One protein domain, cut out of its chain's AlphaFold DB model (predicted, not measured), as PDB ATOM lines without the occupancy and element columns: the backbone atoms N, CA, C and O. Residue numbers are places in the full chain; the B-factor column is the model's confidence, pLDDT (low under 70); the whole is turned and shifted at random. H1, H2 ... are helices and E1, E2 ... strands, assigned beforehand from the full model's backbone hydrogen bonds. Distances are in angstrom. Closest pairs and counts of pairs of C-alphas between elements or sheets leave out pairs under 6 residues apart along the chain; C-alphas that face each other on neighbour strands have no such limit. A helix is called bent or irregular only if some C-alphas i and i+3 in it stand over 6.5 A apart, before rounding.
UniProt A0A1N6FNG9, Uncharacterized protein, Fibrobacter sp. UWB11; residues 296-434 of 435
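Overview. This is residues 296 to 434 of the 435 residues of an uncharacterized protein of Fibrobacter sp. UWB11 (UniProt A0A1N6FNG9). A long rod has a small sheet of three strands at one end, only just strongly twisted, with its C-alphas up to 4.1 A off its best plane; helices make most of the length beyond it, with H2 between the bent helix H4 and the successive helices H5 and H6, and residues 376 to 384, in no named element, lead from H4 back to the sheet. The printed part has 139 residues, with six named helices and three named strands in the order E1 H1 H2 H3 H4 E2 E3 H5 H6. The antiparallel sheet has the order E1 E2 E3. The class is mostly helix, and the whole is loose, with a radius of gyration of the C-alphas of 20.2 A and spans of 64 by 30 by 25 A.

Along the chain. E1, residues 307 to 315, begins at C-alpha 307 (-14.381, 11.405, -43.566) and bends by 60 degrees at residue 311. H1 is residues 316 to 319, H2 321 to 339, 28.2 A long, and H3 345 to 348. H4, residues 352 to 375, was assigned as one helix by its hydrogen bonds but is bent, C-alphas 364 and 367 being 6.9 A apart; its arms are H4a, 352 to 364, and H4b, 367 to 375. E2 is residues 385 to 392, E3 397 to 399, H5 401 to 415, 20.5 A long, and H6 419 to 432, ending at C-alpha 432 (24.911, 45.950, -20.203).

Arrangement. H2 is the hub. Its residues 328 to 336 touch H6, closest at the C-alphas of Val 332 and Ala 419, 4.7 A. Its residues 326 to 333 touch H4b at a steep tilt of 55 degrees, closest at C-alphas 330 and 368, 5.3 A. H4a touches H6, closest at C-alphas 354 and 430, 5.3 A. H3 is close to but not clearly touching H4a, C-alphas 347 and 355 being closest at 7.0 A. H5 touches H1 and only grazes the sheet with residues 401 to 406. N 308 and O 391 of E1 and E2 are 2.9 A apart, and N 390 and O 398 of the hairpin E2 and E3 2.7 A, within hydrogen-bond range. Every O i to N i+4 pair is within range in H4a, H4b, H5 and H6, and 13 of 15 in H2; H1 and H3 are too short for one.

Size, cuts and confidence. The C-alphas farthest apart, of Asp 296 and Asn 434, are 64.2 A apart. The printed part has no cut and no long link. Its mean pLDDT is 83.4; 18 residues are under 70, among them 374 to 385.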
ATOM      1  N   ASP A 296     -14.295  11.382 -51.112       63.56
ATOM      2  CA  ASP A 296     -13.337  10.534 -51.819       63.56
ATOM      3  C   ASP A 296     -11.949  11.184 -51.955       63.56
ATOM      4  O   ASP A 296     -10.975  10.475 -52.191       63.56
ATOM      5  N   ASN A 297     -11.852  12.508 -51.779       68.44
ATOM      6  CA  ASN A 297     -10.599  13.271 -51.846       68.44
ATOM      7  C   ASN A 297     -10.206  13.907 -50.499       68.44
ATOM      8  O   ASN A 297      -9.405  14.838 -50.475       68.44
ATOM      9  N   LEU A 298     -10.806  13.477 -49.383       80.62
ATOM     10  CA  LEU A 298     -10.429  13.961 -48.055       80.62
ATOM     11  C   LEU A 298      -9.374  13.036 -47.452       80.62
ATOM     12  O   LEU A 298      -9.608  11.840 -47.286       80.62
ATOM     13  N   HIS A 299      -8.228  13.605 -47.083       89.75
ATOM     14  CA  HIS A 299      -7.098  12.868 -46.526       89.75
ATOM     15  C   HIS A 299      -6.905  13.233 -45.046       89.75
ATOM     16  O   HIS A 299      -6.124  14.132 -44.735       89.75
ATOM     17  N   PRO A 300      -7.627  12.602 -44.102       91.12
ATOM     18  CA  PRO A 300      -7.400  12.842 -42.683       91.12
ATOM     19  C   PRO A 300      -6.054  12.257 -42.239       91.12
ATOM     20  O   PRO A 300      -5.696  11.136 -42.593       91.12
ATOM     21  N   VAL A 301      -5.330  12.997 -41.399       93.00
ATOM     22  CA  VAL A 301      -4.111  12.523 -40.718       93.00
ATOM     23  C   VAL A 301      -4.413  11.309 -39.838       93.00
ATOM     24  O   VAL A 301      -3.622  10.368 -39.744       93.00
ATOM     25  N   ARG A 302      -5.577  11.314 -39.184       91.00
ATOM     26  CA  ARG A 302      -6.067  10.185 -38.401       91.00
ATOM     27  C   ARG A 302      -6.548   9.068 -39.317       91.00
ATOM     28  O   ARG A 302      -7.550   9.207 -40.011       91.00
ATOM     29  N   THR A 303      -5.880   7.923 -39.244       89.62
ATOM     30  CA  THR A 303      -6.208   6.737 -40.048       89.62
ATOM     31  C   THR A 303      -7.517   6.055 -39.639       89.62
ATOM     32  O   THR A 303      -8.050   5.264 -40.411       89.62
ATOM     33  N   ASP A 304      -8.033   6.345 -38.441       90.94
ATOM     34  CA  ASP A 304      -9.330   5.878 -37.940       90.94
ATOM     35  C   ASP A 304     -10.492   6.827 -38.280       90.94
ATOM     36  O   ASP A 304     -11.645   6.511 -37.997       90.94
ATOM     37  N   CYS A 305     -10.210   7.979 -38.895       86.62
ATOM     38  CA  CYS A 305     -11.224   8.934 -39.316       86.62
ATOM     39  C   CYS A 305     -11.811   8.530 -40.671       86.62
ATOM     40  O   CYS A 305     -11.162   8.669 -41.706       86.62
ATOM     41  N   GLU A 306     -13.062   8.077 -40.681       86.31
ATOM     42  CA  GLU A 306     -13.841   7.958 -41.915       86.31
ATOM     43  C   GLU A 306     -14.465   9.331 -42.239       86.31
ATOM     44  O   GLU A 306     -15.310   9.806 -41.471       86.31
ATOM     45  N   PRO A 307     -14.030  10.012 -43.316       79.81
ATOM     46  CA  PRO A 307     -14.381  11.405 -43.566       79.81
ATOM     47  C   PRO A 307     -15.837  11.558 -44.027       79.81
ATOM     48  O   PRO A 307     -16.290  10.874 -44.940       79.81
ATOM     49  N   VAL A 308     -16.563  12.503 -43.426       72.12
ATOM     50  CA  VAL A 308     -17.971  12.812 -43.752       72.12
ATOM     51  C   VAL A 308     -18.113  14.187 -44.390       72.12
ATOM     52  O   VAL A 308     -18.925  14.383 -45.294       72.12
ATOM     53  N   SER A 309     -17.347  15.162 -43.905       67.69
ATOM     54  CA  SER A 309     -17.365  16.532 -44.412       67.69
ATOM     55  C   SER A 309     -16.115  17.301 -43.993       67.69
ATOM     56  O   SER A 309     -15.345  16.869 -43.135       67.69
ATOM     57  N   VAL A 310     -15.926  18.475 -44.588       70.44
ATOM     58  CA  VAL A 310     -14.934  19.458 -44.149       70.44
ATOM     59  C   VAL A 310     -15.532  20.275 -42.999       70.44
ATOM     60  O   VAL A 310     -16.637  20.804 -43.128       70.44
ATOM     61  N   ALA A 311     -14.823  20.356 -41.872       64.75
ATOM     62  CA  ALA A 311     -15.197  21.141 -40.696       64.75
ATOM     63  C   ALA A 311     -14.696  22.595 -40.792       64.75
ATOM     64  O   ALA A 311     -15.439  23.524 -40.474       64.75
ATOM     65  N   SER A 312     -13.473  22.804 -41.283       68.69
ATOM     66  CA  SER A 312     -12.933  24.129 -41.618       68.69
ATOM     67  C   SER A 312     -11.989  24.049 -42.815       68.69
ATOM     68  O   SER A 312     -11.582  22.965 -43.240       68.69
ATOM     69  N   SER A 313     -11.644  25.205 -43.371       73.88
ATOM     70  CA  SER A 313     -10.766  25.317 -44.531       73.88
ATOM     71  C   SER A 313      -9.738  26.414 -44.308       73.88
ATOM     72  O   SER A 313     -10.032  27.411 -43.646       73.88
ATOM     73  N   PHE A 314      -8.565  26.234 -44.902       72.00
ATOM     74  CA  PHE A 314      -7.479  27.203 -44.891       72.00
ATOM     75  C   PHE A 314      -7.102  27.600 -46.319       72.00
ATOM     76  O   PHE A 314      -7.502  26.963 -47.298       72.00
ATOM     77  N   CYS A 315      -6.315  28.662 -46.423       75.12
ATOM     78  CA  CYS A 315      -5.742  29.127 -47.673       75.12
ATOM     79  C   CYS A 315      -4.234  28.942 -47.623       75.12
ATOM     80  O   CYS A 315      -3.598  29.381 -46.671       75.12
ATOM     81  N   GLU A 316      -3.630  28.352 -48.652       75.69
ATOM     82  CA  GLU A 316      -2.166  28.208 -48.705       75.69
ATOM     83  C   GLU A 316      -1.453  29.565 -48.593       75.69
ATOM     84  O   GLU A 316      -0.402  29.675 -47.969       75.69
ATOM     85  N   CYS A 317      -2.063  30.636 -49.120       75.38
ATOM     86  CA  CYS A 317      -1.536  31.993 -48.987       75.38
ATOM     87  C   CYS A 317      -1.541  32.528 -47.548       75.38
ATOM     88  O   CYS A 317      -0.930  33.561 -47.289       75.38
ATOM     89  N   ASP A 318      -2.217  31.864 -46.606       75.38
ATOM     90  CA  ASP A 318      -2.081  32.193 -45.189       75.38
ATOM     91  C   ASP A 318      -0.741  31.736 -44.594       75.38
ATOM     92  O   ASP A 318      -0.361  32.218 -43.524       75.38
ATOM     93  N   TYR A 319      -0.011  30.892 -45.328       81.75
ATOM     94  CA  TYR A 319       1.277  30.292 -44.979       81.75
ATOM     95  C   TYR A 319       2.376  30.671 -45.988       81.75
ATOM     96  O   TYR A 319       3.336  29.931 -46.198       81.75
ATOM     97  N   SER A 320       2.247  31.824 -46.646       82.25
ATOM     98  CA  SER A 320       3.207  32.290 -47.648       82.25
ATOM     99  C   SER A 320       4.516  32.817 -47.042       82.25
ATOM    100  O   SER A 320       4.579  33.251 -45.889       82.25
ATOM    101  N   ASP A 321       5.580  32.821 -47.851       82.12
ATOM    102  CA  ASP A 321       6.932  33.212 -47.426       82.12
ATOM    103  C   ASP A 321       7.028  34.665 -46.915       82.12
ATOM    104  O   ASP A 321       7.837  34.960 -46.037       82.12
ATOM    105  N   ASP A 322       6.194  35.586 -47.408       81.19
ATOM    106  CA  ASP A 322       6.138  36.975 -46.925       81.19
ATOM    107  C   ASP A 322       5.651  37.078 -45.468       81.19
ATOM    108  O   ASP A 322       6.018  38.016 -44.757       81.19
ATOM    109  N   ARG A 323       4.890  36.086 -44.991       86.44
ATOM    110  CA  ARG A 323       4.425  36.005 -43.599       86.44
ATOM    111  C   ARG A 323       5.470  35.428 -42.650       86.44
ATOM    112  O   ARG A 323       5.429  35.723 -41.455       86.44
ATOM    113  N   VAL A 324       6.429  34.652 -43.162       88.81
ATOM    114  CA  VAL A 324       7.488  34.018 -42.357       88.81
ATOM    115  C   VAL A 324       8.296  35.067 -41.592       88.81
ATOM    116  O   VAL A 324       8.513  34.928 -40.390       88.81
ATOM    117  N   GLU A 325       8.708  36.148 -42.257       87.88
ATOM    118  CA  GLU A 325       9.507  37.207 -41.624       87.88
ATOM    119  C   GLU A 325       8.712  37.983 -40.567       87.88
ATOM    120  O   GLU A 325       9.259  38.363 -39.528       87.88
ATOM    121  N   ILE A 326       7.404  38.149 -40.777       89.62
ATOM    122  CA  ILE A 326       6.526  38.786 -39.794       89.62
ATOM    123  C   ILE A 326       6.414  37.915 -38.541       89.62
ATOM    124  O   ILE A 326       6.576  38.412 -37.424       89.62
ATOM    125  N   MET A 327       6.206  36.607 -38.716       90.31
ATOM    126  CA  MET A 327       6.112  35.655 -37.608       90.31
ATOM    127  C   MET A 327       7.426  35.527 -36.836       90.31
ATOM    128  O   MET A 327       7.405  35.492 -35.607       90.31
ATOM    129  N   LYS A 328       8.572  35.542 -37.523       90.56
ATOM    130  CA  LYS A 328       9.896  35.591 -36.883       90.56
ATOM    131  C   LYS A 328      10.078  36.848 -36.032       90.56
ATOM    132  O   LYS A 328      10.468  36.754 -34.868       90.56
ATOM    133  N   GLY A 329       9.762  38.023 -36.585       91.25
ATOM    134  CA  GLY A 329       9.838  39.293 -35.859       91.25
ATOM    135  C   GLY A 329       8.913  39.326 -34.640       91.25
ATOM    136  O   GLY A 329       9.321  39.751 -33.555       91.25
ATOM    137  N   TYR A 330       7.693  38.804 -34.789       92.12
ATOM    138  CA  TYR A 330       6.742  38.660 -33.691       92.12
ATOM    139  C   TYR A 330       7.231  37.678 -32.616       92.12
ATOM    140  O   TYR A 330       7.147  38.001 -31.435       92.12
ATOM    141  N   ALA A 331       7.814  36.534 -32.980       91.50
ATOM    142  CA  ALA A 331       8.351  35.573 -32.014       91.50
ATOM    143  C   ALA A 331       9.473  36.175 -31.145       91.50
ATOM    144  O   ALA A 331       9.548  35.912 -29.943       91.50
ATOM    145  N   VAL A 332      10.327  37.032 -31.721       93.56
ATOM    146  CA  VAL A 332      11.347  37.776 -30.958       93.56
ATOM    147  C   VAL A 332      10.690  38.763 -29.989       93.56
ATOM    148  O   VAL A 332      11.094  38.850 -28.825       93.56
ATOM    149  N   LEU A 333       9.671  39.496 -30.448       93.00
ATOM    150  CA  LEU A 333       8.905  40.424 -29.614       93.00
ATOM    151  C   LEU A 333       8.215  39.707 -28.447       93.00
ATOM    152  O   LEU A 333       8.337  40.157 -27.309       93.00
ATOM    153  N   ASP A 334       7.524  38.602 -28.718       91.12
ATOM    154  CA  ASP A 334       6.820  37.802 -27.715       91.12
ATOM    155  C   ASP A 334       7.793  37.262 -26.657       91.12
ATOM    156  O   ASP A 334       7.582  37.426 -25.453       91.12
ATOM    157  N   SER A 335       8.951  36.751 -27.093       92.00
ATOM    158  CA  SER A 335      10.011  36.320 -26.181       92.00
ATOM    159  C   SER A 335      10.514  37.463 -25.286       92.00
ATOM    160  O   SER A 335      10.679  37.271 -24.078       92.00
ATOM    161  N   LEU A 336      10.695  38.678 -25.819       90.81
ATOM    162  CA  LEU A 336      11.061  39.852 -25.015       90.81
ATOM    163  C   LEU A 336       9.957  40.274 -24.038       90.81
ATOM    164  O   LEU A 336      10.256  40.567 -22.878       90.81
ATOM    165  N   LEU A 337       8.696  40.288 -24.473       89.75
ATOM    166  CA  LEU A 337       7.550  40.649 -23.636       89.75
ATOM    167  C   LEU A 337       7.330  39.645 -22.501       89.75
ATOM    168  O   LEU A 337       7.014  40.055 -21.386       89.75
ATOM    169  N   SER A 338       7.564  38.354 -22.748       89.06
ATOM    170  CA  SER A 338       7.488  37.314 -21.715       89.06
ATOM    171  C   SER A 338       8.509  37.528 -20.588       89.06
ATOM    172  O   SER A 338       8.222  37.261 -19.422       89.06
ATOM    173  N   LYS A 339       9.691  38.066 -20.918       88.56
ATOM    174  CA  LYS A 339      10.740  38.404 -19.945       88.56
ATOM    175  C   LYS A 339      10.481  39.721 -19.226       88.56
ATOM    176  O   LYS A 339      10.767  39.837 -18.036       88.56
ATOM    177  N   TYR A 340       9.985  40.714 -19.960       88.81
ATOM    178  CA  TYR A 340       9.780  42.076 -19.481       88.81
ATOM    179  C   TYR A 340       8.340  42.528 -19.726       88.81
ATOM    180  O   TYR A 340       8.094  43.407 -20.557       88.81
ATOM    181  N   PRO A 341       7.371  41.963 -18.990       85.44
ATOM    182  CA  PRO A 341       6.008  42.461 -19.042       85.44
ATOM    183  C   PRO A 341       6.007  43.934 -18.610       85.44
ATOM    184  O   PRO A 341       6.446  44.257 -17.507       85.44
ATOM    185  N   MET A 342       5.514  44.829 -19.473       76.56
ATOM    186  CA  MET A 342       5.568  46.292 -19.275       76.56
ATOM    187  C   MET A 342       4.910  46.766 -17.969       76.56
ATOM    188  O   MET A 342       5.296  47.792 -17.419       76.56
ATOM    189  N   ASN A 343       3.957  45.986 -17.452       79.69
ATOM    190  CA  ASN A 343       3.256  46.241 -16.191       79.69
ATOM    191  C   ASN A 343       3.723  45.330 -15.038       79.69
ATOM    192  O   ASN A 343       3.036  45.233 -14.027       79.69
ATOM    193  N   GLY A 344       4.835  44.610 -15.199       81.50
ATOM    194  CA  GLY A 344       5.325  43.644 -14.217       81.50
ATOM    195  C   GLY A 344       6.498  44.142 -13.376       81.50
ATOM    196  O   GLY A 344       7.269  45.017 -13.781       81.50
ATOM    197  N   ASP A 345       6.671  43.504 -12.217       81.94
ATOM    198  CA  ASP A 345       7.696  43.844 -11.221       81.94
ATOM    199  C   ASP A 345       9.120  43.791 -11.789       81.94
ATOM    200  O   ASP A 345       9.967  44.616 -11.445       81.94
ATOM    201  N   VAL A 346       9.376  42.857 -12.714       83.50
ATOM    202  CA  VAL A 346      10.683  42.704 -13.368       83.50
ATOM    203  C   VAL A 346      11.052  43.977 -14.124       83.50
ATOM    204  O   VAL A 346      12.125  44.521 -13.884       83.50
ATOM    205  N   TYR A 347      10.162  44.499 -14.972       86.19
ATOM    206  CA  TYR A 347      10.414  45.726 -15.729       86.19
ATOM    207  C   TYR A 347      10.507  46.950 -14.807       86.19
ATOM    208  O   TYR A 347      11.399  47.785 -14.966       86.19
ATOM    209  N   ALA A 348       9.643  47.029 -13.789       86.38
ATOM    210  CA  ALA A 348       9.659  48.110 -12.805       86.38
ATOM    211  C   ALA A 348      10.977  48.179 -12.009       86.38
ATOM    212  O   ALA A 348      11.427  49.279 -11.674       86.38
ATOM    213  N   SER A 349      11.618  47.031 -11.763       87.94
ATOM    214  CA  SER A 349      12.880  46.917 -11.017       87.94
ATOM    215  C   SER A 349      14.138  47.327 -11.799       87.94
ATOM    216  O   SER A 349      15.199  47.499 -11.200       87.94
ATOM    217  N   LEU A 350      14.040  47.506 -13.121       90.81
ATOM    218  CA  LEU A 350      15.170  47.891 -13.972       90.81
ATOM    219  C   LEU A 350      15.582  49.357 -13.752       90.81
ATOM    220  O   LEU A 350      14.755  50.211 -13.415       90.81
ATOM    221  N   SER A 351      16.856  49.667 -14.000       93.25
ATOM    222  CA  SER A 351      17.342  51.050 -14.035       93.25
ATOM    223  C   SER A 351      16.812  51.796 -15.265       93.25
ATOM    224  O   SER A 351      16.467  51.184 -16.279       93.25
ATOM    225  N   ASP A 352      16.746  53.126 -15.194       93.19
ATOM    226  CA  ASP A 352      16.174  53.954 -16.266       93.19
ATOM    227  C   ASP A 352      16.845  53.758 -17.643       93.19
ATOM    228  O   ASP A 352      16.114  53.651 -18.632       93.19
ATOM    229  N   PRO A 353      18.187  53.620 -17.757       92.88
ATOM    230  CA  PRO A 353      18.832  53.329 -19.043       92.88
ATOM    231  C   PRO A 353      18.397  51.983 -19.635       92.88
ATOM    232  O   PRO A 353      18.144  51.874 -20.837       92.88
ATOM    233  N   VAL A 354      18.256  50.961 -18.787       93.44
ATOM    234  CA  VAL A 354      17.826  49.622 -19.203       93.44
ATOM    235  C   VAL A 354      16.351  49.645 -19.613       93.44
ATOM    236  O   VAL A 354      16.010  49.105 -20.665       93.44
ATOM    237  N   LYS A 355      15.485  50.327 -18.847       92.38
ATOM    238  CA  LYS A 355      14.066  50.530 -19.192       92.38
ATOM    239  C   LYS A 355      13.915  51.190 -20.555       92.38
ATOM    240  O   LYS A 355      13.188  50.678 -21.400       92.38
ATOM    241  N   ALA A 356      14.638  52.286 -20.791       93.00
ATOM    242  CA  ALA A 356      14.602  52.994 -22.065       93.00
ATOM    243  C   ALA A 356      15.036  52.093 -23.235       93.00
ATOM    244  O   ALA A 356      14.389  52.088 -24.281       93.00
ATOM    245  N   CYS A 357      16.087  51.286 -23.055       95.88
ATOM    246  CA  CYS A 357      16.544  50.335 -24.070       95.88
ATOM    247  C   CYS A 357      15.505  49.248 -24.376       95.88
ATOM    248  O   CYS A 357      15.171  49.027 -25.544       95.88
ATOM    249  N   VAL A 358      14.961  48.597 -23.343       92.69
ATOM    250  CA  VAL A 358      13.946  47.541 -23.495       92.69
ATOM    251  C   VAL A 358      12.686  48.102 -24.155       92.69
ATOM    252  O   VAL A 358      12.184  47.514 -25.112       92.69
ATOM    253  N   TYR A 359      12.221  49.274 -23.712       92.44
ATOM    254  CA  TYR A 359      11.069  49.954 -24.298       92.44
ATOM    255  C   TYR A 359      11.277  50.265 -25.780       92.44
ATOM    256  O   TYR A 359      10.457  49.868 -26.603       92.44
ATOM    257  N   ASN A 360      12.391  50.903 -26.144       92.44
ATOM    258  CA  ASN A 360      12.678  51.246 -27.539       92.44
ATOM    259  C   ASN A 360      12.818  50.003 -28.428       92.44
ATOM    260  O   ASN A 360      12.379  50.015 -29.579       92.44
ATOM    261  N   THR A 361      13.385  48.918 -27.895       93.06
ATOM    262  CA  THR A 361      13.494  47.636 -28.607       93.06
ATOM    263  C   THR A 361      12.109  47.051 -28.884       93.06
ATOM    264  O   THR A 361      11.804  46.697 -30.020       93.06
ATOM    265  N   ILE A 362      11.233  47.026 -27.876       91.38
ATOM    266  CA  ILE A 362       9.848  46.560 -28.022       91.38
ATOM    267  C   ILE A 362       9.063  47.450 -28.990       91.38
ATOM    268  O   ILE A 362       8.362  46.928 -29.855       91.38
ATOM    269  N   GLN A 363       9.218  48.774 -28.919       90.06
ATOM    270  CA  GLN A 363       8.586  49.696 -29.870       90.06
ATOM    271  C   GLN A 363       9.064  49.454 -31.306       90.06
ATOM    272  O   GLN A 363       8.259  49.475 -32.231       90.06
ATOM    273  N   SER A 364      10.349  49.148 -31.500       91.31
ATOM    274  CA  SER A 364      10.910  48.855 -32.826       91.31
ATOM    275  C   SER A 364      10.407  47.531 -33.410       91.31
ATOM    276  O   SER A 364      10.343  47.389 -34.627       91.31
ATOM    277  N   LEU A 365      10.034  46.573 -32.556       91.38
ATOM    278  CA  LEU A 365       9.470  45.281 -32.961       91.38
ATOM    279  C   LEU A 365       7.933  45.276 -33.026       91.38
ATOM    280  O   LEU A 365       7.345  44.409 -33.667       91.38
ATOM    281  N   SER A 366       7.268  46.258 -32.412       87.56
ATOM    282  CA  SER A 366       5.803  46.396 -32.408       87.56
ATOM    283  C   SER A 366       5.156  46.421 -33.807       87.56
ATOM    284  O   SER A 366       4.047  45.901 -33.931       87.56
ATOM    285  N   PRO A 367       5.800  46.931 -34.884       90.38
ATOM    286  CA  PRO A 367       5.267  46.796 -36.239       90.38
ATOM    287  C   PRO A 367       4.987  45.350 -36.654       90.38
ATOM    288  O   PRO A 367       3.994  45.125 -37.336       90.38
ATOM    289  N   PHE A 368       5.779  44.370 -36.205       88.69
ATOM    290  CA  PHE A 368       5.532  42.957 -36.509       88.69
ATOM    291  C   PHE A 368       4.268  42.432 -35.828       88.69
ATOM    292  O   PHE A 368       3.520  41.669 -36.433       88.69
ATOM    293  N   PHE A 369       3.980  42.879 -34.601       85.38
ATOM    294  CA  PHE A 369       2.708  42.572 -33.944       85.38
ATOM    295  C   PHE A 369       1.533  43.176 -34.712       85.38
ATOM    296  O   PHE A 369       0.564  42.478 -34.982       85.38
ATOM    297  N   ASN A 370       1.632  44.447 -35.109       80.25
ATOM    298  CA  ASN A 370       0.573  45.097 -35.883       80.25
ATOM    299  C   ASN A 370       0.349  44.390 -37.222       80.25
ATOM    300  O   ASN A 370      -0.786  44.081 -37.555       80.25
ATOM    301  N   GLN A 371       1.422  44.046 -37.936       82.38
ATOM    302  CA  GLN A 371       1.342  43.289 -39.183       82.38
ATOM    303  C   GLN A 371       0.747  41.892 -38.971       82.38
ATOM    304  O   GLN A 371      -0.080  41.468 -39.766       82.38
ATOM    305  N   MET A 372       1.090  41.189 -37.888       83.38
ATOM    306  CA  MET A 372       0.461  39.912 -37.522       83.38
ATOM    307  C   MET A 372      -1.038  40.061 -37.240       83.38
ATOM    308  O   MET A 372      -1.855  39.279 -37.735       83.38
ATOM    309  N   MET A 373      -1.418  41.112 -36.515       73.31
ATOM    310  CA  MET A 373      -2.820  41.443 -36.277       73.31
ATOM    311  C   MET A 373      -3.549  41.835 -37.569       73.31
ATOM    312  O   MET A 373      -4.722  41.515 -37.716       73.31
ATOM    313  N   ASP A 374      -2.883  42.492 -38.516       69.75
ATOM    314  CA  ASP A 374      -3.474  42.856 -39.804       69.75
ATOM    315  C   ASP A 374      -3.604  41.634 -40.728       69.75
ATOM    316  O   ASP A 374      -4.646  41.456 -41.351       69.75
ATOM    317  N   MET A 375      -2.630  40.714 -40.732       68.19
ATOM    318  CA  MET A 375      -2.710  39.439 -41.465       68.19
ATOM    319  C   MET A 375      -3.872  38.559 -40.998       68.19
ATOM    320  O   MET A 375      -4.515  37.901 -41.808       68.19
ATOM    321  N   THR A 376      -4.164  38.552 -39.696       60.31
ATOM    322  CA  THR A 376      -5.322  37.826 -39.148       60.31
ATOM    323  C   THR A 376      -6.659  38.519 -39.448       60.31
ATOM    324  O   THR A 376      -7.710  37.887 -39.340       60.31
ATOM    325  N   ARG A 377      -6.641  39.801 -39.844       50.06
ATOM    326  CA  ARG A 377      -7.830  40.608 -40.175       50.06
ATOM    327  C   ARG A 377      -8.129  40.655 -41.674       50.06
ATOM    328  O   ARG A 377      -9.296  40.638 -42.051       50.06
ATOM    329  N   GLU A 378      -7.107  40.694 -42.523       46.88
ATOM    330  CA  GLU A 378      -7.234  40.642 -43.980       46.88
ATOM    331  C   GLU A 378      -7.260  39.187 -44.464       46.88
ATOM    332  O   GLU A 378      -6.267  38.656 -44.964       46.88
ATOM    333  N   LYS A 379      -8.421  38.528 -44.365       51.25
ATOM    334  CA  LYS A 379      -8.659  37.324 -45.170       51.25
ATOM    335  C   LYS A 379      -8.663  37.736 -46.641       51.25
ATOM    336  O   LYS A 379      -9.652  38.276 -47.136       51.25
ATOM    337  N   LYS A 380      -7.538  37.534 -47.334       51.31
ATOM    338  CA  LYS A 380      -7.474  37.712 -48.788       51.31
ATOM    339  C   LYS A 380      -8.467  36.742 -49.450       51.31
ATOM    340  O   LYS A 380      -8.666  35.644 -48.926       51.31
ATOM    341  N   PRO A 381      -9.090  37.120 -50.583       46.78
ATOM    342  CA  PRO A 381      -9.895  36.195 -51.368       46.78
ATOM    343  C   PRO A 381      -9.079  34.938 -51.663       46.78
ATOM    344  O   PRO A 381      -7.930  35.022 -52.095       46.78
ATOM    345  N   CYS A 382      -9.662  33.790 -51.356       55.25
ATOM    346  CA  CYS A 382      -8.992  32.510 -51.424       55.25
ATOM    347  C   CYS A 382      -9.516  31.745 -52.626       55.25
ATOM    348  O   CYS A 382     -10.572  31.118 -52.563       55.25
ATOM    349  N   ASP A 383      -8.779  31.826 -53.730       46.66
ATOM    350  CA  ASP A 383      -9.185  31.195 -54.986       46.66
ATOM    351  C   ASP A 383      -9.101  29.655 -54.918       46.66
ATOM    352  O   ASP A 383      -9.706  28.969 -55.740       46.66
ATOM    353  N   ASN A 384      -8.382  29.105 -53.928       62.12
ATOM    354  CA  ASN A 384      -8.191  27.669 -53.727       62.12
ATOM    355  C   ASN A 384      -8.246  27.297 -52.232       62.12
ATOM    356  O   ASN A 384      -7.216  27.138 -51.580       62.12
ATOM    357  N   LEU A 385      -9.459  27.209 -51.678       67.44
ATOM    358  CA  LEU A 385      -9.687  26.747 -50.303       67.44
ATOM    359  C   LEU A 385      -9.371  25.255 -50.178       67.44
ATOM    360  O   LEU A 385      -9.951  24.437 -50.895       67.44
ATOM    361  N   LEU A 386      -8.517  24.904 -49.218       74.50
ATOM    362  CA  LEU A 386      -8.179  23.520 -48.894       74.50
ATOM    363  C   LEU A 386      -8.779  23.107 -47.541       74.50
ATOM    364  O   LEU A 386      -8.925  23.953 -46.653       74.50
ATOM    365  N   PRO A 387      -9.140  21.825 -47.343       79.44
ATOM    366  CA  PRO A 387      -9.599  21.334 -46.046       79.44
ATOM    367  C   PRO A 387      -8.525  21.535 -44.973       79.44
ATOM    368  O   PRO A 387      -7.377  21.169 -45.191       79.44
ATOM    369  N   GLU A 388      -8.892  22.076 -43.813       83.56
ATOM    370  CA  GLU A 388      -8.017  22.170 -42.633       83.56
ATOM    371  C   GLU A 388      -8.395  21.076 -41.633       83.56
ATOM    372  O   GLU A 388      -7.616  20.157 -41.393       83.56
ATOM    373  N   TYR A 389      -9.630  21.115 -41.119       82.38
ATOM    374  CA  TYR A 389     -10.195  20.047 -40.296       82.38
ATOM    375  C   TYR A 389     -11.267  19.273 -41.066       82.38
ATOM    376  O   TYR A 389     -12.126  19.849 -41.735       82.38
ATOM    377  N   ILE A 390     -11.254  17.954 -40.919       81.88
ATOM    378  CA  ILE A 390     -12.184  16.982 -41.493       81.88
ATOM    379  C   ILE A 390     -13.021  16.388 -40.359       81.88
ATOM    380  O   ILE A 390     -12.484  15.988 -39.325       81.88
ATOM    381  N   LYS A 391     -14.341  16.325 -40.546       76.44
ATOM    382  CA  LYS A 391     -15.285  15.702 -39.613       76.44
ATOM    383  C   LYS A 391     -15.421  14.215 -39.927       76.44
ATOM    384  O   LYS A 391     -15.677  13.851 -41.076       76.44
ATOM    385  N   CYS A 392     -15.288  13.382 -38.903       78.62
ATOM    386  CA  CYS A 392     -15.336  11.928 -39.010       78.62
ATOM    387  C   CYS A 392     -16.741  11.382 -38.674       78.62
ATOM    388  O   CYS A 392     -17.544  12.061 -38.025       78.62
ATOM    389  N   THR A 393     -17.047  10.146 -39.083       70.75
ATOM    390  CA  THR A 393     -18.344   9.483 -38.818       70.75
ATOM    391  C   THR A 393     -18.656   9.300 -37.332       70.75
ATOM    392  O   THR A 393     -19.822   9.347 -36.942       70.75
ATOM    393  N   ASP A 394     -17.633   9.157 -36.490       70.31
ATOM    394  CA  ASP A 394     -17.753   9.058 -35.030       70.31
ATOM    395  C   ASP A 394     -18.013  10.412 -34.335       70.31
ATOM    396  O   ASP A 394     -18.133  10.477 -33.111       70.31
ATOM    397  N   GLY A 395     -18.110  11.498 -35.111       66.56
ATOM    398  CA  GLY A 395     -18.308  12.863 -34.626       66.56
ATOM    399  C   GLY A 395     -17.024  13.572 -34.192       66.56
ATOM    400  O   GLY A 395     -17.086  14.744 -33.818       66.56
ATOM    401  N   SER A 396     -15.869  12.906 -34.250       79.50
ATOM    402  CA  SER A 396     -14.572  13.529 -33.997       79.50
ATOM    403  C   SER A 396     -14.082  14.346 -35.201       79.50
ATOM    404  O   SER A 396     -14.718  14.390 -36.258       79.50
ATOM    405  N   VAL A 397     -12.951  15.032 -35.025       81.88
ATOM    406  CA  VAL A 397     -12.274  15.786 -36.085       81.88
ATOM    407  C   VAL A 397     -10.842  15.285 -36.278       81.88
ATOM    408  O   VAL A 397     -10.211  14.792 -35.336       81.88
ATOM    409  N   SER A 398     -10.338  15.412 -37.500       91.75
ATOM    410  CA  SER A 398      -8.944  15.176 -37.880       91.75
ATOM    411  C   SER A 398      -8.431  16.359 -38.685       91.75
ATOM    412  O   SER A 398      -9.157  16.873 -39.527       91.75
ATOM    413  N   GLU A 399      -7.177  16.749 -38.495       93.75
ATOM    414  CA  GLU A 399      -6.485  17.610 -39.463       93.75
ATOM    415  C   GLU A 399      -6.374  16.890 -40.814       93.75
ATOM    416  O   GLU A 399      -6.337  15.649 -40.859       93.75
ATOM    417  N   SER A 400      -6.352  17.657 -41.901       91.69
ATOM    418  CA  SER A 400      -6.019  17.153 -43.232       91.69
ATOM    419  C   SER A 400      -4.505  17.008 -43.397       91.69
ATOM    420  O   SER A 400      -3.714  17.704 -42.750       91.69
ATOM    421  N   VAL A 401      -4.089  16.083 -44.260       92.31
ATOM    422  CA  VAL A 401      -2.676  15.882 -44.598       92.31
ATOM    423  C   VAL A 401      -2.112  17.129 -45.280       92.31
ATOM    424  O   VAL A 401      -1.034  17.580 -44.910       92.31
ATOM    425  N   GLU A 402      -2.864  17.734 -46.199       88.31
ATOM    426  CA  GLU A 402      -2.465  18.933 -46.939       88.31
ATOM    427  C   GLU A 402      -2.197  20.114 -46.005       88.31
ATOM    428  O   GLU A 402      -1.189  20.809 -46.137       88.31
ATOM    429  N   TYR A 403      -3.079  20.321 -45.026       89.38
ATOM    430  CA  TYR A 403      -2.889  21.351 -44.014       89.38
ATOM    431  C   TYR A 403      -1.627  21.102 -43.197       89.38
ATOM    432  O   TYR A 403      -0.824  22.015 -43.009       89.38
ATOM    433  N   MET A 404      -1.427  19.865 -42.737       93.38
ATOM    434  CA  MET A 404      -0.258  19.519 -41.938       93.38
ATOM    435  C   MET A 404       1.050  19.672 -42.707       93.38
ATOM    436  O   MET A 404       2.029  20.134 -42.124       93.38
ATOM    437  N   GLU A 405       1.085  19.333 -43.993       92.06
ATOM    438  CA  GLU A 405       2.259  19.537 -44.846       92.06
ATOM    439  C   GLU A 405       2.601  21.026 -44.969       92.06
ATOM    440  O   GLU A 405       3.722  21.425 -44.640       92.06
ATOM    441  N   VAL A 406       1.623  21.861 -45.338       89.75
ATOM    442  CA  VAL A 406       1.817  23.314 -45.490       89.75
ATOM    443  C   VAL A 406       2.210  23.961 -44.163       89.75
ATOM    444  O   VAL A 406       3.161  24.745 -44.097       89.75
ATOM    445  N   LYS A 407       1.506  23.615 -43.083       90.69
ATOM    446  CA  LYS A 407       1.780  24.143 -41.750       90.69
ATOM    447  C   LYS A 407       3.165  23.742 -41.256       90.69
ATOM    448  O   LYS A 407       3.864  24.588 -40.709       90.69
ATOM    449  N   THR A 408       3.567  22.487 -41.450       92.31
ATOM    450  CA  THR A 408       4.887  22.016 -41.014       92.31
ATOM    451  C   THR A 408       5.995  22.729 -41.780       92.31
ATOM    452  O   THR A 408       6.932  23.219 -41.160       92.31
ATOM    453  N   GLU A 409       5.871  22.868 -43.106       92.06
ATOM    454  CA  GLU A 409       6.855  23.612 -43.902       92.06
ATOM    455  C   GLU A 409       6.968  25.073 -43.438       92.06
ATOM    456  O   GLU A 409       8.069  25.615 -43.298       92.06
ATOM    457  N   PHE A 410       5.831  25.720 -43.175       90.38
ATOM    458  CA  PHE A 410       5.801  27.089 -42.677       90.38
ATOM    459  C   PHE A 410       6.435  27.216 -41.287       90.38
ATOM    460  O   PHE A 410       7.286  28.083 -41.074       90.38
ATOM    461  N   ASP A 411       6.058  26.346 -40.350       89.62
ATOM    462  CA  ASP A 411       6.587  26.341 -38.988       89.62
ATOM    463  C   ASP A 411       8.102  26.075 -38.990       89.62
ATOM    464  O   ASP A 411       8.838  26.758 -38.276       89.62
ATOM    465  N   ASP A 412       8.592  25.177 -39.852       91.19
ATOM    466  CA  ASP A 412      10.023  24.931 -40.047       91.19
ATOM    467  C   ASP A 412      10.739  26.195 -40.537       91.19
ATOM    468  O   ASP A 412      11.773  26.582 -39.982       91.19
ATOM    469  N   LYS A 413      10.177  26.904 -41.527       89.69
ATOM    470  CA  LYS A 413      10.728  28.182 -42.013       89.69
ATOM    471  C   LYS A 413      10.770  29.240 -40.912       89.69
ATOM    472  O   LYS A 413      11.762  29.971 -40.826       89.69
ATOM    473  N   VAL A 414       9.751  29.328 -40.060       87.56
ATOM    474  CA  VAL A 414       9.734  30.250 -38.910       87.56
ATOM    475  C   VAL A 414      10.778  29.838 -37.864       87.56
ATOM    476  O   VAL A 414      11.516  30.690 -37.369       87.56
ATOM    477  N   ALA A 415      10.916  28.538 -37.594       84.81
ATOM    478  CA  ALA A 415      11.842  27.983 -36.611       84.81
ATOM    479  C   ALA A 415      13.327  28.055 -37.019       84.81
ATOM    480  O   ALA A 415      14.198  27.904 -36.163       84.81
ATOM    481  N   THR A 416      13.649  28.336 -38.293       77.94
ATOM    482  CA  THR A 416      15.044  28.532 -38.758       77.94
ATOM    483  C   THR A 416      15.807  29.624 -37.998       77.94
ATOM    484  O   THR A 416      17.039  29.645 -38.019       77.94
ATOM    485  N   GLN A 417      15.099  30.530 -37.322       76.94
ATOM    486  CA  GLN A 417      15.671  31.571 -36.484       76.94
ATOM    487  C   GLN A 417      15.371  31.282 -35.010       76.94
ATOM    488  O   GLN A 417      14.215  31.210 -34.604       76.94
ATOM    489  N   ASP A 418      16.416  31.185 -34.183       86.81
ATOM    490  CA  ASP A 418      16.250  31.068 -32.732       86.81
ATOM    491  C   ASP A 418      15.845  32.430 -32.147       86.81
ATOM    492  O   ASP A 418      16.670  33.236 -31.702       86.81
ATOM    493  N   ALA A 419      14.542  32.708 -32.191       88.25
ATOM    494  CA  ALA A 419      13.953  33.939 -31.680       88.25
ATOM    495  C   ALA A 419      14.311  34.179 -30.204       88.25
ATOM    496  O   ALA A 419      14.510  35.324 -29.791       88.25
ATOM    497  N   ARG A 420      14.464  33.100 -29.423       87.56
ATOM    498  CA  ARG A 420      14.857  33.171 -28.016       87.56
ATOM    499  C   ARG A 420      16.306  33.613 -27.875       87.56
ATOM    500  O   ARG A 420      16.565  34.523 -27.096       87.56
ATOM    501  N   ALA A 421      17.233  33.057 -28.652       91.81
ATOM    502  CA  ALA A 421      18.627  33.499 -28.641       91.81
ATOM    503  C   ALA A 421      18.774  34.978 -29.043       91.81
ATOM    504  O   ALA A 421      19.590  35.708 -28.476       91.81
ATOM    505  N   ILE A 422      17.956  35.456 -29.983       92.50
ATOM    506  CA  ILE A 422      17.956  36.869 -30.387       92.50
ATOM    507  C   ILE A 422      17.397  37.755 -29.275       92.50
ATOM    508  O   ILE A 422      18.015  38.762 -28.926       92.50
ATOM    509  N   ALA A 423      16.273  37.369 -28.672       92.25
ATOM    510  CA  ALA A 423      15.708  38.068 -27.524       92.25
ATOM    511  C   ALA A 423      16.670  38.073 -26.322       92.25
ATOM    512  O   ALA A 423      16.793  39.086 -25.632       92.25
ATOM    513  N   ASP A 424      17.394  36.976 -26.078       92.31
ATOM    514  CA  ASP A 424      18.475  36.877 -25.091       92.31
ATOM    515  C   ASP A 424      19.599  37.870 -25.405       92.31
ATOM    516  O   ASP A 424      20.020  38.615 -24.523       92.31
ATOM    517  N   SER A 425      20.051  37.940 -26.659       95.62
ATOM    518  CA  SER A 425      21.093  38.880 -27.083       95.62
ATOM    519  C   SER A 425      20.670  40.343 -26.907       95.62
ATOM    520  O   SER A 425      21.447  41.147 -26.393       95.62
ATOM    521  N   LEU A 426      19.441  40.696 -27.296       94.25
ATOM    522  CA  LEU A 426      18.887  42.046 -27.129       94.25
ATOM    523  C   LEU A 426      18.725  42.411 -25.648       94.25
ATOM    524  O   LEU A 426      19.101  43.503 -25.222       94.25
ATOM    525  N   SER A 427      18.226  41.469 -24.846       92.00
ATOM    526  CA  SER A 427      18.116  41.604 -23.393       92.00
ATOM    527  C   SER A 427      19.489  41.832 -22.754       92.00
ATOM    528  O   SER A 427      19.660  42.806 -22.025       92.00
ATOM    529  N   ASN A 428      20.491  41.015 -23.087       94.19
ATOM    530  CA  ASN A 428      21.857  41.155 -22.577       94.19
ATOM    531  C   ASN A 428      22.480  42.503 -22.957       94.19
ATOM    532  O   ASN A 428      23.127  43.134 -22.121       94.19
ATOM    533  N   TYR A 429      22.249  42.969 -24.187       95.00
ATOM    534  CA  TYR A 429      22.672  44.299 -24.613       95.00
ATOM    535  C   TYR A 429      22.047  45.388 -23.734       95.00
ATOM    536  O   TYR A 429      22.780  46.200 -23.169       95.00
ATOM    537  N   CYS A 430      20.728  45.372 -23.529       94.12
ATOM    538  CA  CYS A 430      20.082  46.357 -22.663       94.12
ATOM    539  C   CYS A 430      20.583  46.276 -21.215       94.12
ATOM    540  O   CYS A 430      20.850  47.312 -20.616       94.12
ATOM    541  N   MET A 431      20.781  45.073 -20.666       91.69
ATOM    542  CA  MET A 431      21.304  44.889 -19.306       91.69
ATOM    543  C   MET A 431      22.748  45.391 -19.153       91.69
ATOM    544  O   MET A 431      23.134  45.805 -18.061       91.69
ATOM    545  N   SER A 432      23.542  45.416 -20.229       93.75
ATOM    546  CA  SER A 432      24.911  45.950 -20.203       93.75
ATOM    547  C   SER A 432      24.981  47.470 -19.992       93.75
ATOM    548  O   SER A 432      26.017  47.972 -19.560       93.75
ATOM    549  N   LEU A 433      23.872  48.188 -20.223       88.06
ATOM    550  CA  LEU A 433      23.733  49.634 -19.989       88.06
ATOM    551  C   LEU A 433      23.557  49.991 -18.506       88.06
ATOM    552  O   LEU A 433      23.388  51.160 -18.167       88.06
ATOM    553  N   ASN A 434      23.565  48.989 -17.625       74.88
ATOM    554  CA  ASN A 434      23.507  49.162 -16.178       74.88
ATOM    555  C   ASN A 434      24.882  49.476 -15.544       74.88
ATOM    556  O   ASN A 434      24.986  49.482 -14.318       74.88
TER     557      ASN A 434